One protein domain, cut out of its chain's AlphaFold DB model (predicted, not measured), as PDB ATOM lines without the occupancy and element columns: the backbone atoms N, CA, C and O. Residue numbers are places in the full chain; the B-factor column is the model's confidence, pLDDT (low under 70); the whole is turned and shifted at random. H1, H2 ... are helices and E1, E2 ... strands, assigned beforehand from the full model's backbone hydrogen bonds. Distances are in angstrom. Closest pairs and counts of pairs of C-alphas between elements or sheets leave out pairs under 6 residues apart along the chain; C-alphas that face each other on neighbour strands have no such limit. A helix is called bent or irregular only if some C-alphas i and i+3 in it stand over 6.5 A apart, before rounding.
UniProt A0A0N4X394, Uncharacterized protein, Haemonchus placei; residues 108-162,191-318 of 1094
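What this domain is: This is residues 108 to 162 and 191 to 318 of the 1094 residues of an uncharacterized protein of Haemonchus placei (UniProt A0A0N4X394). A twisted sheet of four strands has two helices, H3 and H6, packed crosswise on each other over one face. The long H6 continues past the sheet, and its far part meets H4 and H5, with the small H2 nearby, while H1 sits at the opposite end of the whole. The printed part has 183 residues, with six named helices and four named strands in the order H1 E1 H2 H3 E2 E3 H4 H5 E4 H6; the sheet runs E1 E4 E3 E2, all antiparallel, and the class is mixed, helices and strands. It is compact, with a radius of gyration of the C-alphas of 18.2 A and spans of 56 by 38 by 33 A.

Where its parts are: Find C-alpha 111 at (-9.823, -8.501, 50.830), where H1 begins and runs to residue 117. Read on to E1, residues 126 to 133, 22.7 A long, then H2, residues 134 to 138, irregular with C-alphas 135 and 138 7.4 A apart, and H3, residues 140 to 154, 21.2 A. Past the cut come E2, residues 194 to 199, and E3, residues 209 to 218, 27.9 A, which form a hairpin. H4 is residues 234 to 240, H5 residues 247 to 258, and E4 residues 272 to 284, 34.4 A. H6, residues 288 to 312, also 34.4 A, ends at C-alpha 312, (-12.463, -0.684, 6.338).

How they stand to each other: Look across the sheet at N 128 and O 278, 2.9 A, between E1 and E4; N 277 and O 216, 2.8 A, between E4 and E3; and N 197 and O 211, 3.0 A, between E3 and E2. H3 and H6 are on the same face, at heights over the sheet of 8.7 A and 6.2 A. They touch at a steep tilt of 51 degrees, opposite ways, the closest C-alphas being those of Thr 147 and Gly 302, 4.6 A. H6 is the hub: its residues 307 to 312 touch H4, closest at the C-alphas of Leu 240 and Gly 311, 4.7 A, and its residues 300 to 307 touch H5, closest at those of Thr 258 and Met 303, 5.6 A. H2 touches H4, with the C-alphas of Ala 135 and Ser 239 closest at 6.4 A. H1 only grazes the sheet, with its residues 114 to 117, and is apart from H6. Every O i to N i+4 pair is within hydrogen-bond range in H1, H3, H4, H5 and H6; H2 has 0 of 1, and 1 of 2 O i to N i+3 pairs.

The domain as a whole: The C-alphas of Ala 112 and Cys 245 are the two farthest apart, 59.3 A. Residues 163 to 190 are not printed, and C-alphas 162 and 191 are 16.7 A apart across the cut. The links E3 to H4 and H5 to E4 are long. Look for pLDDT under 70 at 17 residues, among them 202 to 206, 229 to 234 and 316 to 318.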
ATOM      1  N   ARG A 108     -17.137  -1.347  45.910       82.25
ATOM      2  CA  ARG A 108     -15.756  -1.720  46.237       82.25
ATOM      3  C   ARG A 108     -15.731  -2.950  47.159       82.25
ATOM      4  O   ARG A 108     -16.236  -2.867  48.281       82.25
ATOM      5  N   LEU A 109     -15.118  -4.033  46.686       84.25
ATOM      6  CA  LEU A 109     -14.848  -5.274  47.419       84.25
ATOM      7  C   LEU A 109     -13.744  -5.085  48.473       84.25
ATOM      8  O   LEU A 109     -12.828  -4.279  48.277       84.25
ATOM      9  N   ASP A 110     -13.818  -5.857  49.555       83.06
ATOM     10  CA  ASP A 110     -12.759  -6.012  50.560       83.06
ATOM     11  C   ASP A 110     -11.901  -7.259  50.299       83.06
ATOM     12  O   ASP A 110     -12.296  -8.172  49.572       83.06
ATOM     13  N   SER A 111     -10.730  -7.343  50.944       80.69
ATOM     14  CA  SER A 111      -9.823  -8.501  50.830       80.69
ATOM     15  C   SER A 111     -10.509  -9.844  51.143       80.69
ATOM     16  O   SER A 111     -10.232 -10.849  50.490       80.69
ATOM     17  N   ALA A 112     -11.466  -9.860  52.078       81.19
ATOM     18  CA  ALA A 112     -12.257 -11.049  52.398       81.19
ATOM     19  C   ALA A 112     -13.224 -11.463  51.269       81.19
ATOM     20  O   ALA A 112     -13.386 -12.656  51.017       81.19
ATOM     21  N   ASP A 113     -13.825 -10.502  50.559       87.25
ATOM     22  CA  ASP A 113     -14.704 -10.784  49.415       87.25
ATOM     23  C   ASP A 113     -13.889 -11.364  48.252       87.25
ATOM     24  O   ASP A 113     -14.296 -12.332  47.609       87.25
ATOM     25  N   VAL A 114     -12.693 -10.812  48.020       85.44
ATOM     26  CA  VAL A 114     -11.754 -11.309  47.006       85.44
ATOM     27  C   VAL A 114     -11.302 -12.735  47.326       85.44
ATOM     28  O   VAL A 114     -11.366 -13.592  46.452       85.44
ATOM     29  N   GLN A 115     -10.945 -13.034  48.580       84.69
ATOM     30  CA  GLN A 115     -10.612 -14.402  49.017       84.69
ATOM     31  C   GLN A 115     -11.796 -15.379  48.902       84.69
ATOM     32  O   GLN A 115     -11.592 -16.571  48.682       84.69
ATOM     33  N   PHE A 116     -13.041 -14.903  49.020       87.75
ATOM     34  CA  PHE A 116     -14.229 -15.738  48.821       87.75
ATOM     35  C   PHE A 116     -14.468 -16.092  47.342       87.75
ATOM     36  O   PHE A 116     -14.874 -17.222  47.044       87.75
ATOM     37  N   LEU A 117     -14.210 -15.141  46.434       87.75
ATOM     38  CA  LEU A 117     -14.331 -15.305  44.978       87.75
ATOM     39  C   LEU A 117     -13.140 -16.069  44.368       87.75
ATOM     40  O   LEU A 117     -13.333 -16.896  43.479       87.75
ATOM     41  N   GLN A 118     -11.925 -15.834  44.869       87.94
ATOM     42  CA  GLN A 118     -10.671 -16.453  44.430       87.94
ATOM     43  C   GLN A 118     -10.045 -17.276  45.569       87.94
ATOM     44  O   GLN A 118      -8.988 -16.950  46.107       87.94
ATOM     45  N   ARG A 119     -10.720 -18.367  45.945       82.19
ATOM     46  CA  ARG A 119     -10.308 -19.246  47.062       82.19
ATOM     47  C   ARG A 119      -8.957 -19.923  46.842       82.19
ATOM     48  O   ARG A 119      -8.219 -20.144  47.797       82.19
ATOM     49  N   ASP A 120      -8.668 -20.262  45.590       83.12
ATOM     50  CA  ASP A 120      -7.374 -20.745  45.124       83.12
ATOM     51  C   ASP A 120      -7.015 -19.989  43.827       83.12
ATOM     52  O   ASP A 120      -7.603 -20.255  42.773       83.12
ATOM     53  N   PRO A 121      -6.078 -19.028  43.877       83.81
ATOM     54  CA  PRO A 121      -5.596 -18.327  42.689       83.81
ATOM     55  C   PRO A 121      -4.929 -19.228  41.641       83.81
ATOM     56  O   PRO A 121      -4.942 -18.898  40.458       83.81
ATOM     57  N   VAL A 122      -4.370 -20.373  42.044       85.00
ATOM     58  CA  VAL A 122      -3.675 -21.312  41.149       85.00
ATOM     59  C   VAL A 122      -4.661 -22.271  40.468       85.00
ATOM     60  O   VAL A 122      -4.371 -22.769  39.380       85.00
ATOM     61  N   SER A 123      -5.838 -22.496  41.064       87.00
ATOM     62  CA  SER A 123      -6.895 -23.378  40.549       87.00
ATOM     63  C   SER A 123      -8.174 -22.607  40.155       87.00
ATOM     64  O   SER A 123      -9.163 -22.612  40.894       87.00
ATOM     65  N   PRO A 124      -8.197 -21.936  38.985       91.12
ATOM     66  CA  PRO A 124      -9.434 -21.411  38.406       91.12
ATOM     67  C   PRO A 124     -10.416 -22.539  38.052       91.12
ATOM     68  O   PRO A 124     -10.029 -23.677  37.789       91.12
ATOM     69  N   ALA A 125     -11.702 -22.197  37.976       89.81
ATOM     70  CA  ALA A 125     -12.768 -23.104  37.554       89.81
ATOM     71  C   ALA A 125     -12.747 -23.393  36.039       89.81
ATOM     72  O   ALA A 125     -13.260 -24.422  35.603       89.81
ATOM     73  N   GLY A 126     -12.137 -22.509  35.246       90.50
ATOM     74  CA  GLY A 126     -11.856 -22.727  33.829       90.50
ATOM     75  C   GLY A 126     -10.725 -21.832  33.321       90.50
ATOM     76  O   GLY A 126     -10.549 -20.710  33.799       90.50
ATOM     77  N   VAL A 127      -9.966 -22.327  32.340       92.81
ATOM     78  CA  VAL A 127      -9.009 -21.533  31.552       92.81
ATOM     79  C   VAL A 127      -9.298 -21.780  30.080       92.81
ATOM     80  O   VAL A 127      -9.121 -22.892  29.585       92.81
ATOM     81  N   PHE A 128      -9.745 -20.743  29.381       94.00
ATOM     82  CA  PHE A 128     -10.116 -20.810  27.972       94.00
ATOM     83  C   PHE A 128      -9.046 -20.112  27.132       94.00
ATOM     84  O   PHE A 128      -8.712 -18.960  27.396       94.00
ATOM     85  N   ASN A 129      -8.501 -20.795  26.123       94.06
ATOM     86  CA  ASN A 129      -7.500 -20.226  25.217       94.06
ATOM     87  C   ASN A 129      -8.119 -20.078  23.822       94.06
ATOM     88  O   ASN A 129      -8.397 -21.086  23.173       94.06
ATOM     89  N   TYR A 130      -8.330 -18.847  23.367       95.12
ATOM     90  CA  TYR A 130      -8.945 -18.531  22.075       95.12
ATOM     91  C   TYR A 130      -7.870 -18.148  21.050       95.12
ATOM     92  O   TYR A 130      -7.102 -17.213  21.276       95.12
ATOM     93  N   SER A 131      -7.783 -18.873  19.932       94.44
ATOM     94  CA  SER A 131      -6.764 -18.648  18.894       94.44
ATOM     95  C   SER A 131      -6.935 -17.306  18.168       94.44
ATOM     96  O   SER A 131      -8.040 -16.991  17.721       94.44
ATOM     97  N   ILE A 132      -5.848 -16.560  17.966       94.19
ATOM     98  CA  ILE A 132      -5.847 -15.283  17.236       94.19
ATOM     99  C   ILE A 132      -5.201 -15.471  15.848       94.19
ATOM    100  O   ILE A 132      -4.027 -15.857  15.790       94.19
ATOM    101  N   PRO A 133      -5.915 -15.202  14.733       92.56
ATOM    102  CA  PRO A 133      -5.377 -15.352  13.378       92.56
ATOM    103  C   PRO A 133      -4.137 -14.496  13.090       92.56
ATOM    104  O   PRO A 133      -4.003 -13.367  13.570       92.56
ATOM    105  N   ASN A 134      -3.262 -14.992  12.212       89.06
ATOM    106  CA  ASN A 134      -2.036 -14.306  11.789       89.06
ATOM    107  C   ASN A 134      -2.259 -12.892  11.217       89.06
ATOM    108  O   ASN A 134      -1.371 -12.049  11.364       89.06
ATOM    109  N   ALA A 135      -3.432 -12.601  10.643       86.38
ATOM    110  CA  ALA A 135      -3.815 -11.255  10.197       86.38
ATOM    111  C   ALA A 135      -3.722 -10.202  11.324       86.38
ATOM    112  O   ALA A 135      -3.313  -9.066  11.090       86.38
ATOM    113  N   MET A 136      -3.997 -10.598  12.573       89.75
ATOM    114  CA  MET A 136      -3.966  -9.713  13.746       89.75
ATOM    115  C   MET A 136      -2.567  -9.559  14.365       89.75
ATOM    116  O   MET A 136      -2.403  -8.810  15.325       89.75
ATOM    117  N   SER A 137      -1.538 -10.229  13.828       87.06
ATOM    118  CA  SER A 137      -0.183 -10.267  14.414       87.06
ATOM    119  C   SER A 137       0.489  -8.897  14.573       87.06
ATOM    120  O   SER A 137       1.327  -8.730  15.457       87.06
ATOM    121  N   GLN A 138       0.121  -7.906  13.755       84.38
ATOM    122  CA  GLN A 138       0.620  -6.527  13.854       84.38
ATOM    123  C   GLN A 138      -0.259  -5.613  14.723       84.38
ATOM    124  O   GLN A 138       0.151  -4.489  15.007       84.38
ATOM    125  N   PHE A 139      -1.431  -6.088  15.155       85.12
ATOM    126  CA  PHE A 139      -2.496  -5.309  15.797       85.12
ATOM    127  C   PHE A 139      -2.872  -5.852  17.187       85.12
ATOM    128  O   PHE A 139      -3.994  -5.643  17.647       85.12
ATOM    129  N   LEU A 140      -1.963  -6.552  17.878       87.50
ATOM    130  CA  LEU A 140      -2.278  -7.200  19.158       87.50
ATOM    131  C   LEU A 140      -2.564  -6.197  20.290       87.50
ATOM    132  O   LEU A 140      -3.370  -6.505  21.168       87.50
ATOM    133  N   GLN A 141      -1.976  -4.994  20.267       84.19
ATOM    134  CA  GLN A 141      -2.306  -3.933  21.226       84.19
ATOM    135  C   GLN A 141      -3.728  -3.369  20.984       84.19
ATOM    136  O   GLN A 141      -4.521  -3.421  21.929       84.19
ATOM    137  N   PRO A 142      -4.124  -2.932  19.762       81.19
ATOM    138  CA  PRO A 142      -5.523  -2.627  19.444       81.19
ATOM    139  C   PRO A 142      -6.510  -3.759  19.760       81.19
ATOM    140  O   PRO A 142      -7.527  -3.508  20.401       81.19
ATOM    141  N   LEU A 143      -6.201  -5.005  19.376       88.88
ATOM    142  CA  LEU A 143      -7.064  -6.162  19.635       88.88
ATOM    143  C   LEU A 143      -7.278  -6.375  21.136       88.88
ATOM    144  O   LEU A 143      -8.413  -6.559  21.578       88.88
ATOM    145  N   SER A 144      -6.204  -6.320  21.931       86.56
ATOM    146  CA  SER A 144      -6.302  -6.407  23.388       86.56
ATOM    147  C   SER A 144      -7.199  -5.305  23.941       86.56
ATOM    148  O   SER A 144      -8.153  -5.600  24.661       86.56
ATOM    149  N   TYR A 145      -6.971  -4.055  23.536       81.69
ATOM    150  CA  TYR A 145      -7.740  -2.902  23.994       81.69
ATOM    151  C   TYR A 145      -9.235  -2.993  23.625       81.69
ATOM    152  O   TYR A 145     -10.076  -2.852  24.513       81.69
ATOM    153  N   TYR A 146      -9.596  -3.311  22.374       85.06
ATOM    154  CA  TYR A 146     -11.005  -3.484  21.980       85.06
ATOM    155  C   TYR A 146     -11.654  -4.692  22.676       85.06
ATOM    156  O   TYR A 146     -12.803  -4.612  23.108       85.06
ATOM    157  N   THR A 147     -10.916  -5.787  22.890       87.69
ATOM    158  CA  THR A 147     -11.434  -6.929  23.666       87.69
ATOM    159  C   THR A 147     -11.704  -6.527  25.124       87.69
ATOM    160  O   THR A 147     -12.769  -6.837  25.650       87.69
ATOM    161  N   HIS A 148     -10.813  -5.760  25.765       84.19
ATOM    162  CA  HIS A 148     -11.031  -5.215  27.116       84.19
ATOM    163  C   HIS A 148     -12.202  -4.214  27.166       84.19
ATOM    164  O   HIS A 148     -12.929  -4.168  28.161       84.19
ATOM    165  N   GLN A 149     -12.420  -3.448  26.093       79.12
ATOM    166  CA  GLN A 149     -13.552  -2.531  25.921       79.12
ATOM    167  C   GLN A 149     -14.888  -3.295  25.851       79.12
ATOM    168  O   GLN A 149     -15.841  -2.926  26.537       79.12
ATOM    169  N   HIS A 150     -14.944  -4.395  25.092       83.00
ATOM    170  CA  HIS A 150     -16.105  -5.292  25.034       83.00
ATOM    171  C   HIS A 150     -16.323  -6.073  26.339       83.00
ATOM    172  O   HIS A 150     -17.468  -6.214  26.765       83.00
ATOM    173  N   MET A 151     -15.258  -6.517  27.020       83.94
ATOM    174  CA  MET A 151     -15.360  -7.088  28.371       83.94
ATOM    175  C   MET A 151     -16.004  -6.078  29.331       83.94
ATOM    176  O   MET A 151     -16.997  -6.405  29.971       83.94
ATOM    177  N   GLN A 152     -15.501  -4.836  29.374       80.00
ATOM    178  CA  GLN A 152     -15.993  -3.783  30.276       80.00
ATOM    179  C   GLN A 152     -17.441  -3.357  29.989       80.00
ATOM    180  O   GLN A 152     -18.153  -2.942  30.902       80.00
ATOM    181  N   ALA A 153     -17.879  -3.448  28.730       74.75
ATOM    182  CA  ALA A 153     -19.247  -3.141  28.317       74.75
ATOM    183  C   ALA A 153     -20.294  -4.089  28.911       74.75
ATOM    184  O   ALA A 153     -21.439  -3.697  29.127       74.75
ATOM    185  N   VAL A 154     -19.895  -5.340  29.125       75.44
ATOM    186  CA  VAL A 154     -20.782  -6.445  29.488       75.44
ATOM    187  C   VAL A 154     -20.606  -6.847  30.953       75.44
ATOM    188  O   VAL A 154     -21.574  -7.197  31.624       75.44
ATOM    189  N   MET A 155     -19.375  -6.777  31.457       82.12
ATOM    190  CA  MET A 155     -18.991  -7.134  32.817       82.12
ATOM    191  C   MET A 155     -18.225  -5.956  33.436       82.12
ATOM    192  O   MET A 155     -17.181  -5.565  32.908       82.12
ATOM    193  N   PRO A 156     -18.686  -5.364  34.552       78.38
ATOM    194  CA  PRO A 156     -17.942  -4.308  35.233       78.38
ATOM    195  C   PRO A 156     -16.556  -4.805  35.669       78.38
ATOM    196  O   PRO A 156     -16.404  -5.932  36.143       78.38
ATOM    197  N   SER A 157     -15.540  -3.945  35.559       80.19
ATOM    198  CA  SER A 157     -14.239  -4.223  36.166       80.19
ATOM    199  C   SER A 157     -14.334  -4.175  37.694       80.19
ATOM    200  O   SER A 157     -14.981  -3.294  38.272       80.19
ATOM    201  N   ALA A 158     -13.692  -5.139  38.350       80.31
ATOM    202  CA  ALA A 158     -13.665  -5.268  39.799       80.31
ATOM    203  C   ALA A 158     -13.032  -4.028  40.452       80.31
ATOM    204  O   ALA A 158     -12.030  -3.488  39.978       80.31
ATOM    205  N   ARG A 159     -13.618  -3.575  41.564       80.25
ATOM    206  CA  ARG A 159     -13.140  -2.425  42.344       80.25
ATOM    207  C   ARG A 159     -12.877  -2.831  43.780       80.25
ATOM    208  O   ARG A 159     -13.622  -3.629  44.339       80.25
ATOM    209  N   TYR A 160     -11.878  -2.206  44.395       77.38
ATOM    210  CA  TYR A 160     -11.400  -2.548  45.735       77.38
ATOM    211  C   TYR A 160     -11.475  -1.347  46.677       77.38
ATOM    212  O   TYR A 160     -11.414  -0.185  46.245       77.38
ATOM    213  N   LYS A 161     -11.610  -1.604  47.979       72.56
ATOM    214  CA  LYS A 161     -11.272  -0.598  48.992       72.56
ATOM    215  C   LYS A 161      -9.749  -0.539  49.102       72.56
ATOM    216  O   LYS A 161      -9.079  -1.563  49.072       72.56
ATOM    217  N   GLU A 162      -9.207   0.672  49.152       57.00
ATOM    218  CA  GLU A 162      -7.784   0.877  49.416       57.00
ATOM    219  C   GLU A 162      -7.573   0.708  50.922       57.00
ATOM    220  O   GLU A 162      -8.234   1.388  51.712       57.00
ATOM    221  N   VAL A 191      -0.429  -4.714  33.944       72.12
ATOM    222  CA  VAL A 191      -1.433  -4.570  35.008       72.12
ATOM    223  C   VAL A 191      -2.600  -5.539  34.749       72.12
ATOM    224  O   VAL A 191      -3.281  -5.390  33.733       72.12
ATOM    225  N   PRO A 192      -2.869  -6.524  35.630       74.69
ATOM    226  CA  PRO A 192      -3.969  -7.465  35.437       74.69
ATOM    227  C   PRO A 192      -5.325  -6.800  35.711       74.69
ATOM    228  O   PRO A 192      -5.527  -6.164  36.747       74.69
ATOM    229  N   ILE A 193      -6.277  -6.977  34.791       82.00
ATOM    230  CA  ILE A 193      -7.640  -6.441  34.896       82.00
ATOM    231  C   ILE A 193      -8.608  -7.598  35.142       82.00
ATOM    232  O   ILE A 193      -8.713  -8.521  34.333       82.00
ATOM    233  N   PHE A 194      -9.334  -7.518  36.257       85.88
ATOM    234  CA  PHE A 194     -10.367  -8.476  36.639       85.88
ATOM    235  C   PHE A 194     -11.759  -7.912  36.355       85.88
ATOM    236  O   PHE A 194     -12.066  -6.775  36.719       85.88
ATOM    237  N   TYR A 195     -12.611  -8.729  35.749       88.81
ATOM    238  CA  TYR A 195     -14.013  -8.440  35.455       88.81
ATOM    239  C   TYR A 195     -14.931  -9.297  36.327       88.81
ATOM    240  O   TYR A 195     -14.571 -10.422  36.679       88.81
ATOM    241  N   LEU A 196     -16.110  -8.776  36.674       88.75
ATOM    242  CA  LEU A 196     -17.108  -9.482  37.479       88.75
ATOM    243  C   LEU A 196     -18.370  -9.759  36.658       88.75
ATOM    244  O   LEU A 196     -19.060  -8.829  36.244       88.75
ATOM    245  N   LEU A 197     -18.710 -11.035  36.493       88.25
ATOM    246  CA  LEU A 197     -20.034 -11.464  36.047       88.25
ATOM    247  C   LEU A 197     -20.872 -11.837  37.272       88.25
ATOM    248  O   LEU A 197     -20.421 -12.621  38.107       88.25
ATOM    249  N   VAL A 198     -22.096 -11.320  37.366       88.06
ATOM    250  CA  VAL A 198     -23.028 -11.599  38.470       88.06
ATOM    251  C   VAL A 198     -24.295 -12.228  37.903       88.06
ATOM    252  O   VAL A 198     -24.988 -11.614  37.097       88.06
ATOM    253  N   LYS A 199     -24.609 -13.455  38.327       85.88
ATOM    254  CA  LYS A 199     -25.796 -14.203  37.900       85.88
ATOM    255  C   LYS A 199     -26.851 -14.178  39.002       85.88
ATOM    256  O   LYS A 199     -26.807 -14.972  39.945       85.88
ATOM    257  N   SER A 200     -27.770 -13.224  38.886       79.06
ATOM    258  CA  SER A 200     -28.889 -13.005  39.806       79.06
ATOM    259  C   SER A 200     -30.018 -14.043  39.612       79.06
ATOM    260  O   SER A 200     -30.179 -14.593  38.519       79.06
ATOM    261  N   PRO A 201     -30.809 -14.356  40.661       72.50
ATOM    262  CA  PRO A 201     -31.923 -15.304  40.564       72.50
ATOM    263  C   PRO A 201     -33.112 -14.703  39.796       72.50
ATOM    264  O   PRO A 201     -33.942 -13.998  40.367       72.50
ATOM    265  N   GLN A 202     -33.209 -15.010  38.503       64.75
ATOM    266  CA  GLN A 202     -34.358 -14.667  37.655       64.75
ATOM    267  C   GLN A 202     -35.458 -15.744  37.711       64.75
ATOM    268  O   GLN A 202     -35.187 -16.909  38.018       64.75
ATOM    269  N   GLU A 203     -36.706 -15.378  37.395       41.19
ATOM    270  CA  GLU A 203     -37.848 -16.303  37.435       41.19
ATOM    271  C   GLU A 203     -37.643 -17.516  36.505       41.19
ATOM    272  O   GLU A 203     -37.627 -17.400  35.284       41.19
ATOM    273  N   GLY A 204     -37.489 -18.701  37.107       50.16
ATOM    274  CA  GLY A 204     -37.262 -19.977  36.417       50.16
ATOM    275  C   GLY A 204     -35.827 -20.512  36.512       50.16
ATOM    276  O   GLY A 204     -35.635 -21.731  36.495       50.16
ATOM    277  N   THR A 205     -34.827 -19.649  36.702       57.28
ATOM    278  CA  THR A 205     -33.407 -20.042  36.715       57.28
ATOM    279  C   THR A 205     -32.951 -20.424  38.125       57.28
ATOM    280  O   THR A 205     -33.012 -19.623  39.054       57.28
ATOM    281  N   ARG A 206     -32.472 -21.664  38.309       59.69
ATOM    282  CA  ARG A 206     -31.995 -22.165  39.619       59.69
ATOM    283  C   ARG A 206     -30.513 -21.899  39.907       59.69
ATOM    284  O   ARG A 206     -30.101 -22.063  41.053       59.69
ATOM    285  N   SER A 207     -29.722 -21.540  38.898       70.38
ATOM    286  CA  SER A 207     -28.286 -21.292  39.028       70.38
ATOM    287  C   SER A 207     -27.998 -19.819  39.316       70.38
ATOM    288  O   SER A 207     -28.485 -18.928  38.625       70.38
ATOM    289  N   THR A 208     -27.221 -19.581  40.373       85.88
ATOM    290  CA  THR A 208     -26.782 -18.255  40.828       85.88
ATOM    291  C   THR A 208     -25.314 -18.325  41.212       85.88
ATOM    292  O   THR A 208     -24.859 -19.319  41.790       85.88
ATOM    293  N   GLY A 209     -24.569 -17.273  40.898       89.81
ATOM    294  CA  GLY A 209     -23.130 -17.253  41.105       89.81
ATOM    295  C   GLY A 209     -22.486 -15.927  40.730       89.81
ATOM    296  O   GLY A 209     -23.123 -15.045  40.154       89.81
ATOM    297  N   ILE A 210     -21.206 -15.810  41.055       91.06
ATOM    298  CA  ILE A 210     -20.326 -14.721  40.630       91.06
ATOM    299  C   ILE A 210     -19.097 -15.358  39.984       91.06
ATOM    300  O   ILE A 210     -18.537 -16.302  40.545       91.06
ATOM    301  N   ALA A 211     -18.663 -14.838  38.836       91.44
ATOM    302  CA  ALA A 211     -17.369 -15.169  38.253       91.44
ATOM    303  C   ALA A 211     -16.443 -13.951  38.279       91.44
ATOM    304  O   ALA A 211     -16.842 -12.859  37.874       91.44
ATOM    305  N   ALA A 212     -15.210 -14.163  38.732       92.06
ATOM    306  CA  ALA A 212     -14.098 -13.239  38.561       92.06
ATOM    307  C   ALA A 212     -13.251 -13.711  37.374       92.06
ATOM    308  O   ALA A 212     -12.904 -14.892  37.293       92.06
ATOM    309  N   ILE A 213     -12.971 -12.806  36.438       92.75
ATOM    310  CA  ILE A 213     -12.456 -13.151  35.110       92.75
ATOM    311  C   ILE A 213     -11.236 -12.287  34.771       92.75
ATOM    312  O   ILE A 213     -11.354 -11.066  34.701       92.75
ATOM    313  N   GLU A 214     -10.086 -12.916  34.531       91.75
ATOM    314  CA  GLU A 214      -8.862 -12.286  34.003       91.75
ATOM    315  C   GLU A 214      -8.765 -12.555  32.495       91.75
ATOM    316  O   GLU A 214      -8.936 -13.697  32.065       91.75
ATOM    317  N   LEU A 215      -8.448 -11.532  31.696       90.50
ATOM    318  CA  LEU A 215      -8.124 -11.657  30.269       90.50
ATOM    319  C   LEU A 215      -6.662 -11.258  30.031       90.50
ATOM    320  O   LEU A 215      -6.209 -10.214  30.500       90.50
ATOM    321  N   ARG A 216      -5.931 -12.055  29.245       89.06
ATOM    322  CA  ARG A 216      -4.569 -11.736  28.796       89.06
ATOM    323  C   ARG A 216      -4.235 -12.351  27.440       89.06
ATOM    324  O   ARG A 216      -4.934 -13.230  26.946       89.06
ATOM    325  N   PHE A 217      -3.141 -11.889  26.845       90.56
ATOM    326  CA  PHE A 217      -2.667 -12.329  25.535       90.56
ATOM    327  C   PHE A 217      -1.336 -13.063  25.706       90.56
ATOM    328  O   PHE A 217      -0.389 -12.506  26.262       90.56
ATOM    329  N   VAL A 218      -1.268 -14.317  25.252       90.44
ATOM    330  CA  VAL A 218      -0.119 -15.220  25.444       90.44
ATOM    331  C   VAL A 218       0.315 -15.882  24.137       90.44
ATOM    332  O   VAL A 218      -0.458 -16.002  23.184       90.44
ATOM    333  N   THR A 219       1.570 -16.316  24.077       88.94
ATOM    334  CA  THR A 219       2.120 -17.099  22.965       88.94
ATOM    335  C   THR A 219       1.699 -18.570  23.068       88.94
ATOM    336  O   THR A 219       1.212 -19.034  24.102       88.94
ATOM    337  N   GLY A 220       1.981 -19.363  22.028       84.56
ATOM    338  CA  GLY A 220       1.838 -20.827  22.067       84.56
ATOM    339  C   GLY A 220       2.717 -21.547  23.109       84.56
ATOM    340  O   GLY A 220       2.637 -22.768  23.199       84.56
ATOM    341  N   ARG A 221       3.536 -20.817  23.886       83.62
ATOM    342  CA  ARG A 221       4.399 -21.323  24.974       83.62
ATOM    343  C   ARG A 221       3.899 -20.969  26.382       83.62
ATOM    344  O   ARG A 221       4.508 -21.401  27.359       83.62
ATOM    345  N   GLY A 222       2.828 -20.178  26.500       81.75
ATOM    346  CA  GLY A 222       2.345 -19.650  27.787       81.75
ATOM    347  C   GLY A 222       3.079 -18.404  28.296       81.75
ATOM    348  O   GLY A 222       2.761 -17.916  29.376       81.75
ATOM    349  N   GLU A 223       4.018 -17.872  27.513       86.25
ATOM    350  CA  GLU A 223       4.673 -16.584  27.770       86.25
ATOM    351  C   GLU A 223       3.742 -15.432  27.348       86.25
ATOM    352  O   GLU A 223       2.935 -15.593  26.430       86.25
ATOM    353  N   MET A 224       3.856 -14.256  27.972       83.88
ATOM    354  CA  MET A 224       3.077 -13.072  27.577       83.88
ATOM    355  C   MET A 224       3.378 -12.666  26.124       83.88
ATOM    356  O   MET A 224       4.538 -12.593  25.715       83.88
ATOM    357  N   ALA A 225       2.338 -12.394  25.335       85.19
ATOM    358  CA  ALA A 225       2.489 -11.978  23.944       85.19
ATOM    359  C   ALA A 225       2.984 -10.524  23.850       85.19
ATOM    360  O   ALA A 225       2.504  -9.644  24.562       85.19
ATOM    361  N   SER A 226       3.907 -10.260  22.922       83.19
ATOM    362  CA  SER A 226       4.344  -8.893  22.620       83.19
ATOM    363  C   SER A 226       3.206  -8.119  21.949       83.19
ATOM    364  O   SER A 226       2.759  -8.483  20.857       83.19
ATOM    365  N   LEU A 227       2.710  -7.071  22.610       80.12
ATOM    366  CA  LEU A 227       1.567  -6.286  22.142       80.12
ATOM    367  C   LEU A 227       1.994  -5.327  21.022       80.12
ATOM    368  O   LEU A 227       2.487  -4.228  21.260       80.12
ATOM    369  N   THR A 228       1.810  -5.762  19.777       79.62
ATOM    370  CA  THR A 228       2.156  -5.001  18.570       79.62
ATOM    371  C   THR A 228       1.221  -3.809  18.346       79.62
ATOM    372  O   THR A 228      -0.004  -3.936  18.393       79.62
ATOM    373  N   THR A 229       1.809  -2.636  18.086       68.56
ATOM    374  CA  THR A 229       1.147  -1.319  18.180       68.56
ATOM    375  C   THR A 229       0.261  -0.931  16.988       68.56
ATOM    376  O   THR A 229      -0.103   0.233  16.861       68.56
ATOM    377  N   GLY A 230      -0.051  -1.848  16.069       62.56
ATOM    378  CA  GLY A 230      -0.913  -1.564  14.917       62.56
ATOM    379  C   GLY A 230      -0.247  -0.838  13.743       62.56
ATOM    380  O   GLY A 230      -0.896  -0.006  13.116       62.56
ATOM    381  N   ARG A 231       1.024  -1.132  13.409       62.47
ATOM    382  CA  ARG A 231       1.711  -0.518  12.248       62.47
ATOM    383  C   ARG A 231       1.038  -0.883  10.916       62.47
ATOM    384  O   ARG A 231       1.382  -1.878  10.271       62.47
ATOM    385  N   LEU A 232       0.109  -0.036  10.485       64.81
ATOM    386  CA  LEU A 232      -0.536  -0.137   9.184       64.81
ATOM    387  C   LEU A 232       0.466   0.153   8.056       64.81
ATOM    388  O   LEU A 232       1.191   1.145   8.074       64.81
ATOM    389  N   ASN A 233       0.488  -0.719   7.057       68.00
ATOM    390  CA  ASN A 233       1.220  -0.563   5.809       68.00
ATOM    391  C   ASN A 233       0.410  -1.215   4.675       68.00
ATOM    392  O   ASN A 233      -0.648  -1.792   4.917       68.00
ATOM    393  N   ILE A 234       0.888  -1.132   3.431       67.25
ATOM    394  CA  ILE A 234       0.123  -1.597   2.261       67.25
ATOM    395  C   ILE A 234      -0.251  -3.088   2.371       67.25
ATOM    396  O   ILE A 234      -1.385  -3.447   2.065       67.25
ATOM    397  N   SER A 235       0.651  -3.957   2.841       72.94
ATOM    398  CA  SER A 235       0.366  -5.395   2.949       72.94
ATOM    399  C   SER A 235      -0.536  -5.746   4.133       72.94
ATOM    400  O   SER A 235      -1.407  -6.600   3.977       72.94
ATOM    401  N   THR A 236      -0.402  -5.084   5.288       72.50
ATOM    402  CA  THR A 236      -1.315  -5.306   6.424       72.50
ATOM    403  C   THR A 236      -2.706  -4.739   6.159       72.50
ATOM    404  O   THR A 236      -3.689  -5.399   6.472       72.50
ATOM    405  N   HIS A 237      -2.813  -3.582   5.499       72.62
ATOM    406  CA  HIS A 237      -4.098  -3.022   5.075       72.62
ATOM    407  C   HIS A 237      -4.806  -3.929   4.055       72.62
ATOM    408  O   HIS A 237      -5.977  -4.251   4.237       72.62
ATOM    409  N   LEU A 238      -4.103  -4.409   3.018       74.44
ATOM    410  CA  LEU A 238      -4.666  -5.372   2.058       74.44
ATOM    411  C   LEU A 238      -5.064  -6.705   2.715       74.44
ATOM    412  O   LEU A 238      -5.990  -7.354   2.241       74.44
ATOM    413  N   SER A 239      -4.407  -7.092   3.813       79.69
ATOM    414  CA  SER A 239      -4.780  -8.264   4.614       79.69
ATOM    415  C   SER A 239      -6.007  -8.049   5.511       79.69
ATOM    416  O   SER A 239      -6.517  -9.042   6.019       79.69
ATOM    417  N   LEU A 240      -6.453  -6.804   5.738       80.75
ATOM    418  CA  LEU A 240      -7.649  -6.476   6.532       80.75
ATOM    419  C   LEU A 240      -8.841  -6.029   5.668       80.75
ATOM    420  O   LEU A 240      -9.986  -6.288   6.019       80.75
ATOM    421  N   ALA A 241      -8.592  -5.372   4.532       76.06
ATOM    422  CA  ALA A 241      -9.621  -4.908   3.599       76.06
ATOM    423  C   ALA A 241      -9.363  -5.410   2.157       76.06
ATOM    424  O   ALA A 241      -9.091  -4.604   1.260       76.06
ATOM    425  N   PRO A 242      -9.423  -6.733   1.902       73.19
ATOM    426  CA  PRO A 242      -9.161  -7.295   0.582       73.19
ATOM    427  C   PRO A 242     -10.330  -7.078  -0.394       73.19
ATOM    428  O   PRO A 242     -11.493  -7.373  -0.110       73.19
ATOM    429  N   THR A 243     -10.020  -6.588  -1.594       68.69
ATOM    430  CA  THR A 243     -11.003  -6.232  -2.632       68.69
ATOM    431  C   THR A 243     -11.362  -7.427  -3.527       68.69
ATOM    432  O   THR A 243     -10.908  -7.517  -4.669       68.69
ATOM    433  N   PHE A 244     -12.172  -8.360  -3.019       73.25
ATOM    434  CA  PHE A 244     -12.645  -9.527  -3.781       73.25
ATOM    435  C   PHE A 244     -13.904  -9.230  -4.612       73.25
ATOM    436  O   PHE A 244     -14.923  -8.787  -4.079       73.25
ATOM    437  N   CYS A 245     -13.870  -9.537  -5.913       62.03
ATOM    438  CA  CYS A 245     -15.031  -9.402  -6.806       62.03
ATOM    439  C   CYS A 245     -16.118 -10.460  -6.549       62.03
ATOM    440  O   CYS A 245     -17.297 -10.167  -6.728       62.03
ATOM    441  N   ASN A 246     -15.734 -11.672  -6.139       75.00
ATOM    442  CA  ASN A 246     -16.662 -12.735  -5.753       75.00
ATOM    443  C   ASN A 246     -17.155 -12.518  -4.309       75.00
ATOM    444  O   ASN A 246     -16.402 -12.046  -3.454       75.00
ATOM    445  N   VAL A 247     -18.414 -12.866  -4.034       76.38
ATOM    446  CA  VAL A 247     -19.018 -12.777  -2.695       76.38
ATOM    447  C   VAL A 247     -18.499 -13.899  -1.793       76.38
ATOM    448  O   VAL A 247     -18.122 -13.632  -0.655       76.38
ATOM    449  N   GLU A 248     -18.397 -15.126  -2.311       79.25
ATOM    450  CA  GLU A 248     -17.993 -16.308  -1.532       79.25
ATOM    451  C   GLU A 248     -16.543 -16.195  -1.029       79.25
ATOM    452  O   GLU A 248     -16.267 -16.409   0.149       79.25
ATOM    453  N   GLU A 249     -15.612 -15.782  -1.898       82.19
ATOM    454  CA  GLU A 249     -14.207 -15.514  -1.539       82.19
ATOM    455  C   GLU A 249     -14.083 -14.423  -0.468       82.19
ATOM    456  O   GLU A 249     -13.286 -14.542   0.466       82.19
ATOM    457  N   ARG A 250     -14.902 -13.372  -0.579       82.88
ATOM    458  CA  ARG A 250     -14.923 -12.252   0.362       82.88
ATOM    459  C   ARG A 250     -15.408 -12.690   1.738       82.88
ATOM    460  O   ARG A 250     -14.762 -12.380   2.735       82.88
ATOM    461  N   GLU A 251     -16.506 -13.440   1.790       82.69
ATOM    462  CA  GLU A 251     -17.056 -13.960   3.040       82.69
ATOM    463  C   GLU A 251     -16.110 -14.982   3.688       82.69
ATOM    464  O   GLU A 251     -15.889 -14.927   4.897       82.69
ATOM    465  N   MET A 252     -15.469 -15.858   2.903       85.25
ATOM    466  CA  MET A 252     -14.427 -16.760   3.411       85.25
ATOM    467  C   MET A 252     -13.250 -15.992   4.025       85.25
ATOM    468  O   MET A 252     -12.779 -16.375   5.095       85.25
ATOM    469  N   SER A 253     -12.811 -14.891   3.408       86.38
ATOM    470  CA  SER A 253     -11.747 -14.042   3.956       86.38
ATOM    471  C   SER A 253     -12.179 -13.300   5.228       86.38
ATOM    472  O   SER A 253     -11.426 -13.268   6.202       86.38
ATOM    473  N   TYR A 254     -13.407 -12.769   5.270       88.81
ATOM    474  CA  TYR A 254     -13.972 -12.167   6.483       88.81
ATOM    475  C   TYR A 254     -14.033 -13.189   7.628       88.81
ATOM    476  O   TYR A 254     -13.542 -12.901   8.720       88.81
ATOM    477  N   ARG A 255     -14.513 -14.411   7.347       87.75
ATOM    478  CA  ARG A 255     -14.495 -15.541   8.286       87.75
ATOM    479  C   ARG A 255     -13.075 -15.882   8.736       87.75
ATOM    480  O   ARG A 255     -12.875 -16.096   9.923       87.75
ATOM    481  N   GLU A 256     -12.083 -15.933   7.847       88.06
ATOM    482  CA  GLU A 256     -10.693 -16.246   8.220       88.06
ATOM    483  C   GLU A 256     -10.092 -15.207   9.186       88.06
ATOM    484  O   GLU A 256      -9.419 -15.586  10.148       88.06
ATOM    485  N   MET A 257     -10.385 -13.917   8.993       88.81
ATOM    486  CA  MET A 257      -9.899 -12.839   9.865       88.81
ATOM    487  C   MET A 257     -10.532 -12.826  11.265       88.81
ATOM    488  O   MET A 257      -9.860 -12.443  12.223       88.81
ATOM    489  N   THR A 258     -11.802 -13.222  11.400       89.44
ATOM    490  CA  THR A 258     -12.572 -13.163  12.665       89.44
ATOM    491  C   THR A 258     -12.781 -14.529  13.330       89.44
ATOM    492  O   THR A 258     -13.411 -14.637  14.392       89.44
ATOM    493  N   ARG A 259     -12.266 -15.608  12.728       88.62
ATOM    494  CA  ARG A 259     -12.354 -16.966  13.274       88.62
ATOM    495  C   ARG A 259     -11.443 -17.126  14.482       88.62
ATOM    496  O   ARG A 259     -10.222 -17.048  14.384       88.62
ATOM    497  N   THR A 260     -12.044 -17.516  15.599       91.38
ATOM    498  CA  THR A 260     -11.322 -18.031  16.760       91.38
ATOM    499  C   THR A 260     -11.793 -19.441  17.110       91.38
ATOM    500  O   THR A 260     -12.929 -19.822  16.822       91.38
ATOM    501  N   ILE A 261     -10.903 -20.238  17.695       89.50
ATOM    502  CA  ILE A 261     -11.134 -21.626  18.100       89.50
ATOM    503  C   ILE A 261     -10.623 -21.772  19.538       89.50
ATOM    504  O   ILE A 261      -9.560 -21.245  19.871       89.50
ATOM    505  N   ARG A 262     -11.364 -22.491  20.390       90.06
ATOM    506  CA  ARG A 262     -10.882 -22.893  21.720       90.06
ATOM    507  C   ARG A 262      -9.779 -23.945  21.585       90.06
ATOM    508  O   ARG A 262      -9.926 -24.919  20.849       90.06
ATOM    509  N   CYS A 263      -8.704 -23.790  22.350       88.94
ATOM    510  CA  CYS A 263      -7.636 -24.778  22.473       88.94
ATOM    511  C   CYS A 263      -7.483 -25.245  23.928       88.94
ATOM    512  O   CYS A 263      -7.174 -24.446  24.811       88.94
ATOM    513  N   GLU A 264      -7.626 -26.555  24.167       85.19
ATOM    514  CA  GLU A 264      -7.418 -27.179  25.491       85.19
ATOM    515  C   GLU A 264      -5.986 -27.009  26.026       85.19
ATOM    516  O   GLU A 264      -5.740 -27.111  27.225       85.19
ATOM    517  N   GLN A 265      -5.017 -26.805  25.132       83.12
ATOM    518  CA  GLN A 265      -3.600 -26.657  25.458       83.12
ATOM    519  C   GLN A 265      -2.977 -25.598  24.548       83.12
ATOM    520  O   GLN A 265      -3.191 -25.630  23.335       83.12
ATOM    521  N   LEU A 266      -2.167 -24.706  25.123       84.81
ATOM    522  CA  LEU A 266      -1.333 -23.780  24.357       84.81
ATOM    523  C   LEU A 266      -0.255 -24.563  23.603       84.81
ATOM    524  O   LEU A 266       0.497 -25.333  24.206       84.81
ATOM    525  N   LYS A 267      -0.223 -24.386  22.281       86.44
ATOM    526  CA  LYS A 267       0.765 -24.951  21.353       86.44
ATOM    527  C   LYS A 267       0.975 -23.958  20.215       86.44
ATOM    528  O   LYS A 267       0.059 -23.219  19.863       86.44
ATOM    529  N   GLU A 268       2.159 -23.949  19.615       84.56
ATOM    530  CA  GLU A 268       2.373 -23.244  18.348       84.56
ATOM    531  C   GLU A 268       1.559 -23.939  17.243       84.56
ATOM    532  O   GLU A 268       1.641 -25.159  17.085       84.56
ATOM    533  N   MET A 269       0.744 -23.180  16.503       83.25
ATOM    534  CA  MET A 269      -0.113 -23.699  15.432       83.25
ATOM    535  C   MET A 269       0.026 -22.844  14.164       83.25
ATOM    536  O   MET A 269       0.103 -21.618  14.268       83.25
ATOM    537  N   PRO A 270       0.027 -23.446  12.960       82.56
ATOM    538  CA  PRO A 270       0.055 -22.682  11.717       82.56
ATOM    539  C   PRO A 270      -1.200 -21.803  11.600       82.56
ATOM    540  O   PRO A 270      -2.308 -22.248  11.887       82.56
ATOM    541  N   GLY A 271      -1.014 -20.549  11.180       83.56
ATOM    542  CA  GLY A 271      -2.095 -19.564  11.046       83.56
ATOM    543  C   GLY A 271      -2.453 -18.791  12.323       83.56
ATOM    544  O   GLY A 271      -3.241 -17.851  12.230       83.56
ATOM    545  N   VAL A 272      -1.874 -19.127  13.483       89.94
ATOM    546  CA  VAL A 272      -2.170 -18.490  14.781       89.94
ATOM    547  C   VAL A 272      -0.949 -17.734  15.309       89.94
ATOM    548  O   VAL A 272       0.121 -18.322  15.461       89.94
ATOM    549  N   CYS A 273      -1.111 -16.449  15.637       90.31
ATOM    550  CA  CYS A 273      -0.012 -15.598  16.117       90.31
ATOM    551  C   CYS A 273       0.050 -15.474  17.648       90.31
ATOM    552  O   CYS A 273       1.128 -15.284  18.210       90.31
ATOM    553  N   ALA A 274      -1.096 -15.589  18.321       92.44
ATOM    554  CA  ALA A 274      -1.244 -15.488  19.769       92.44
ATOM    555  C   ALA A 274      -2.532 -16.197  20.226       92.44
ATOM    556  O   ALA A 274      -3.345 -16.634  19.407       92.44
ATOM    557  N   PHE A 275      -2.738 -16.274  21.537       93.75
ATOM    558  CA  PHE A 275      -3.982 -16.727  22.150       93.75
ATOM    559  C   PHE A 275      -4.492 -15.675  23.134       93.75
ATOM    560  O   PHE A 275      -3.727 -15.183  23.965       93.75
ATOM    561  N   ALA A 276      -5.787 -15.365  23.077       94.06
ATOM    562  CA  ALA A 276      -6.472 -14.690  24.172       94.06
ATOM    563  C   ALA A 276      -6.790 -15.753  25.233       94.06
ATOM    564  O   ALA A 276      -7.647 -16.615  25.023       94.06
ATOM    565  N   GLN A 277      -6.047 -15.738  26.336       93.38
ATOM    566  CA  GLN A 277      -6.255 -16.617  27.480       93.38
ATOM    567  C   GLN A 277      -7.157 -15.913  28.492       93.38
ATOM    568  O   GLN A 277      -6.856 -14.805  28.939       93.38
ATOM    569  N   VAL A 278      -8.250 -16.576  28.861       94.44
ATOM    570  CA  VAL A 278      -9.199 -16.110  29.872       94.44
ATOM    571  C   VAL A 278      -9.224 -17.096  31.033       94.44
ATOM    572  O   VAL A 278      -9.512 -18.276  30.831       94.44
ATOM    573  N   ALA A 279      -8.933 -16.615  32.239       93.00
ATOM    574  CA  ALA A 279      -9.007 -17.391  33.474       93.00
ATOM    575  C   ALA A 279     -10.273 -17.012  34.250       93.00
ATOM    576  O   ALA A 279     -10.564 -15.827  34.419       93.00
ATOM    577  N   VAL A 280     -11.031 -18.012  34.705       94.06
ATOM    578  CA  VAL A 280     -12.330 -17.826  35.365       94.06
ATOM    579  C   VAL A 280     -12.330 -18.519  36.725       94.06
ATOM    580  O   VAL A 280     -12.277 -19.746  36.801       94.06
ATOM    581  N   TRP A 281     -12.456 -17.748  37.802       93.88
ATOM    582  CA  TRP A 281     -12.754 -18.252  39.147       93.88
ATOM    583  C   TRP A 281     -14.241 -18.036  39.430       93.88
ATOM    584  O   TRP A 281     -14.764 -16.962  39.142       93.88
ATOM    585  N   GLN A 282     -14.934 -19.039  39.979       91.81
ATOM    586  CA  GLN A 282     -16.376 -18.966  40.238       91.81
ATOM    587  C   GLN A 282     -16.716 -19.216  41.710       91.81
ATOM    588  O   GLN A 282     -16.173 -20.124  42.344       91.81
ATOM    589  N   ALA A 283     -17.694 -18.471  42.216       90.00
ATOM    590  CA  ALA A 283     -18.397 -18.759  43.458       90.00
ATOM    591  C   ALA A 283     -19.879 -19.009  43.137       90.00
ATOM    592  O   ALA A 283     -20.572 -18.114  42.656       90.00
ATOM    593  N   GLY A 284     -20.366 -20.225  43.396       87.69
ATOM    594  CA  GLY A 284     -21.697 -20.669  42.962       87.69
ATOM    595  C   GLY A 284     -21.687 -21.294  41.567       87.69
ATOM    596  O   GLY A 284     -20.688 -21.885  41.162       87.69
ATOM    597  N   ASP A 285     -22.807 -21.176  40.854       87.88
ATOM    598  CA  ASP A 285     -22.988 -21.685  39.491       87.88
ATOM    599  C   ASP A 285     -23.317 -20.531  38.537       87.88
ATOM    600  O   ASP A 285     -24.387 -19.920  38.618       87.88
ATOM    601  N   VAL A 286     -22.383 -20.243  37.629       85.31
ATOM    602  CA  VAL A 286     -22.518 -19.200  36.603       85.31
ATOM    603  C   VAL A 286     -22.956 -19.732  35.235       85.31
ATOM    604  O   VAL A 286     -23.351 -18.928  34.398       85.31
ATOM    605  N   ASP A 287     -23.023 -21.054  35.029       87.38
ATOM    606  CA  ASP A 287     -23.017 -21.717  33.709       87.38
ATOM    607  C   ASP A 287     -21.750 -21.386  32.896       87.38
ATOM    608  O   ASP A 287     -21.711 -20.460  32.084       87.38
ATOM    609  N   LEU A 288     -20.685 -22.161  33.142       88.62
ATOM    610  CA  LEU A 288     -19.397 -22.013  32.450       88.62
ATOM    611  C   LEU A 288     -19.501 -22.248  30.936       88.62
ATOM    612  O   LEU A 288     -18.716 -21.667  30.196       88.62
ATOM    613  N   THR A 289     -20.453 -23.063  30.471       87.50
ATOM    614  CA  THR A 289     -20.658 -23.336  29.040       87.50
ATOM    615  C   THR A 289     -21.232 -22.129  28.302       87.50
ATOM    616  O   THR A 289     -20.710 -21.751  27.254       87.50
ATOM    617  N   LEU A 290     -22.244 -21.468  28.871       85.75
ATOM    618  CA  LEU A 290     -22.771 -20.212  28.333       85.75
ATOM    619  C   LEU A 290     -21.714 -19.099  28.383       85.75
ATOM    620  O   LEU A 290     -21.572 -18.343  27.422       85.75
ATOM    621  N   LEU A 291     -20.954 -19.024  29.481       88.06
ATOM    622  CA  LEU A 291     -19.903 -18.025  29.670       88.06
ATOM    623  C   LEU A 291     -18.724 -18.207  28.698       88.06
ATOM    624  O   LEU A 291     -18.196 -17.227  28.184       88.06
ATOM    625  N   GLU A 292     -18.317 -19.439  28.401       89.88
ATOM    626  CA  GLU A 292     -17.294 -19.740  27.392       89.88
ATOM    627  C   GLU A 292     -17.710 -19.260  25.994       89.88
ATOM    628  O   GLU A 292     -16.956 -18.557  25.317       89.88
ATOM    629  N   ASP A 293     -18.928 -19.605  25.575       86.81
ATOM    630  CA  ASP A 293     -19.516 -19.189  24.300       86.81
ATOM    631  C   ASP A 293     -19.548 -17.655  24.166       86.81
ATOM    632  O   ASP A 293     -19.181 -17.089  23.131       86.81
ATOM    633  N   GLN A 294     -19.921 -16.987  25.254       86.19
ATOM    634  CA  GLN A 294     -19.963 -15.536  25.404       86.19
ATOM    635  C   GLN A 294     -18.572 -14.864  25.410       86.19
ATOM    636  O   GLN A 294     -18.377 -13.821  24.779       86.19
ATOM    637  N   LEU A 295     -17.580 -15.445  26.090       90.06
ATOM    638  CA  LEU A 295     -16.198 -14.945  26.119       90.06
ATOM    639  C   LEU A 295     -15.515 -15.102  24.756       90.06
ATOM    640  O   LEU A 295     -14.837 -14.179  24.299       90.06
ATOM    641  N   ARG A 296     -15.751 -16.231  24.073       90.12
ATOM    642  CA  ARG A 296     -15.318 -16.447  22.686       90.12
ATOM    643  C   ARG A 296     -15.850 -15.340  21.777       90.12
ATOM    644  O   ARG A 296     -15.093 -14.760  21.003       90.12
ATOM    645  N   HIS A 297     -17.133 -15.012  21.916       87.44
ATOM    646  CA  HIS A 297     -17.795 -13.973  21.135       87.44
ATOM    647  C   HIS A 297     -17.199 -12.570  21.370       87.44
ATOM    648  O   HIS A 297     -16.966 -11.838  20.408       87.44
ATOM    649  N   VAL A 298     -16.843 -12.216  22.611       88.88
ATOM    650  CA  VAL A 298     -16.158 -10.944  22.934       88.88
ATOM    651  C   VAL A 298     -14.792 -10.813  22.243       88.88
ATOM    652  O   VAL A 298     -14.465  -9.735  21.742       88.88
ATOM    653  N   VAL A 299     -14.024 -11.903  22.135       91.38
ATOM    654  CA  VAL A 299     -12.762 -11.927  21.370       91.38
ATOM    655  C   VAL A 299     -13.012 -11.707  19.869       91.38
ATOM    656  O   VAL A 299     -12.257 -10.985  19.219       91.38
ATOM    657  N   GLN A 300     -14.097 -12.262  19.316       90.88
ATOM    658  CA  GLN A 300     -14.466 -12.069  17.906       90.88
ATOM    659  C   GLN A 300     -14.929 -10.638  17.606       90.88
ATOM    660  O   GLN A 300     -14.536 -10.084  16.579       90.88
ATOM    661  N   LEU A 301     -15.688 -10.004  18.507       88.25
ATOM    662  CA  LEU A 301     -16.043  -8.584  18.390       88.25
ATOM    663  C   LEU A 301     -14.790  -7.691  18.405       88.25
ATOM    664  O   LEU A 301     -14.669  -6.803  17.563       88.25
ATOM    665  N   GLY A 302     -13.802  -8.000  19.256       89.25
ATOM    666  CA  GLY A 302     -12.500  -7.323  19.246       89.25
ATOM    667  C   GLY A 302     -11.764  -7.439  17.902       89.25
ATOM    668  O   GLY A 302     -11.201  -6.455  17.425       89.25
ATOM    669  N   MET A 303     -11.808  -8.608  17.249       91.50
ATOM    670  CA  MET A 303     -11.258  -8.796  15.894       91.50
ATOM    671  C   MET A 303     -12.041  -8.003  14.840       91.50
ATOM    672  O   MET A 303     -11.432  -7.389  13.965       91.50
ATOM    673  N   CYS A 304     -13.374  -7.967  14.938       91.06
ATOM    674  CA  CYS A 304     -14.219  -7.177  14.040       91.06
ATOM    675  C   CYS A 304     -13.915  -5.676  14.147       91.06
ATOM    676  O   CYS A 304     -13.849  -4.991  13.126       91.06
ATOM    677  N   ASP A 305     -13.676  -5.162  15.354       87.81
ATOM    678  CA  ASP A 305     -13.312  -3.760  15.563       87.81
ATOM    679  C   ASP A 305     -11.910  -3.440  15.003       87.81
ATOM    680  O   ASP A 305     -11.737  -2.380  14.400       87.81
ATOM    681  N   VAL A 306     -10.939  -4.368  15.073       87.06
ATOM    682  CA  VAL A 306      -9.639  -4.209  14.384       87.06
ATOM    683  C   VAL A 306      -9.805  -4.157  12.863       87.06
ATOM    684  O   VAL A 306      -9.277  -3.240  12.236       87.06
ATOM    685  N   VAL A 307     -10.549  -5.089  12.255       88.75
ATOM    686  CA  VAL A 307     -10.793  -5.079  10.796       88.75
ATOM    687  C   VAL A 307     -11.537  -3.807  10.371       88.75
ATOM    688  O   VAL A 307     -11.199  -3.202   9.352       88.75
ATOM    689  N   THR A 308     -12.504  -3.362  11.178       87.06
ATOM    690  CA  THR A 308     -13.265  -2.132  10.929       87.06
ATOM    691  C   THR A 308     -12.348  -0.908  10.958       87.06
ATOM    692  O   THR A 308     -12.275  -0.189   9.965       87.06
ATOM    693  N   GLU A 309     -11.607  -0.675  12.043       81.44
ATOM    694  CA  GLU A 309     -10.782   0.533  12.203       81.44
ATOM    695  C   GLU A 309      -9.528   0.548  11.327       81.44
ATOM    696  O   GLU A 309      -9.215   1.576  10.722       81.44
ATOM    697  N   PHE A 310      -8.807  -0.575  11.255       78.88
ATOM    698  CA  PHE A 310      -7.509  -0.633  10.581       78.88
ATOM    699  C   PHE A 310      -7.611  -0.997   9.097       78.88
ATOM    700  O   PHE A 310      -6.761  -0.555   8.324       78.88
ATOM    701  N   GLY A 311      -8.649  -1.734   8.691       79.94
ATOM    702  CA  GLY A 311      -8.988  -1.992   7.290       79.94
ATOM    703  C   GLY A 311     -10.037  -1.012   6.763       79.94
ATOM    704  O   GLY A 311      -9.713  -0.018   6.117       79.94
ATOM    705  N   ILE A 312     -11.313  -1.295   7.033       82.81
ATOM    706  CA  ILE A 312     -12.463  -0.684   6.338       82.81
ATOM    707  C   ILE A 312     -12.502   0.845   6.454       82.81
ATOM    708  O   ILE A 312     -12.781   1.523   5.467       82.81
ATOM    709  N   LEU A 313     -12.203   1.403   7.630       77.31
ATOM    710  CA  LEU A 313     -12.220   2.850   7.883       77.31
ATOM    711  C   LEU A 313     -10.895   3.559   7.539       77.31
ATOM    712  O   LEU A 313     -10.815   4.785   7.653       77.31
ATOM    713  N   ASN A 314      -9.863   2.822   7.116       73.50
ATOM    714  CA  ASN A 314      -8.620   3.382   6.567       73.50
ATOM    715  C   ASN A 314      -8.598   3.427   5.035       73.50
ATOM    716  O   ASN A 314      -7.765   4.130   4.460       73.50
ATOM    717  N   LEU A 315      -9.565   2.792   4.367       70.25
ATOM    718  CA  LEU A 315      -9.959   3.217   3.030       70.25
ATOM    719  C   LEU A 315     -10.386   4.691   3.103       70.25
ATOM    720  O   LEU A 315     -11.250   5.053   3.903       70.25
ATOM    721  N   ASN A 316      -9.807   5.543   2.253       65.50
ATOM    722  CA  ASN A 316     -10.254   6.928   2.107       65.50
ATOM    723  C   ASN A 316     -11.750   6.931   1.775       65.50
ATOM    724  O   ASN A 316     -12.111   6.555   0.666       65.50
ATOM    725  N   VAL A 317     -12.614   7.337   2.709       67.31
ATOM    726  CA  VAL A 317     -14.074   7.395   2.493       67.31
ATOM    727  C   VAL A 317     -14.410   8.371   1.355       67.31
ATOM    728  O   VAL A 317     -15.302   8.130   0.546       67.31
ATOM    729  N   ILE A 318     -13.634   9.451   1.267       66.38
ATOM    730  CA  ILE A 318     -13.773  10.566   0.333       66.38
ATOM    731  C   ILE A 318     -12.574  10.597  -0.625       66.38
ATOM    732  O   ILE A 318     -11.426  10.506  -0.186       66.38
TER     733      ILE A 318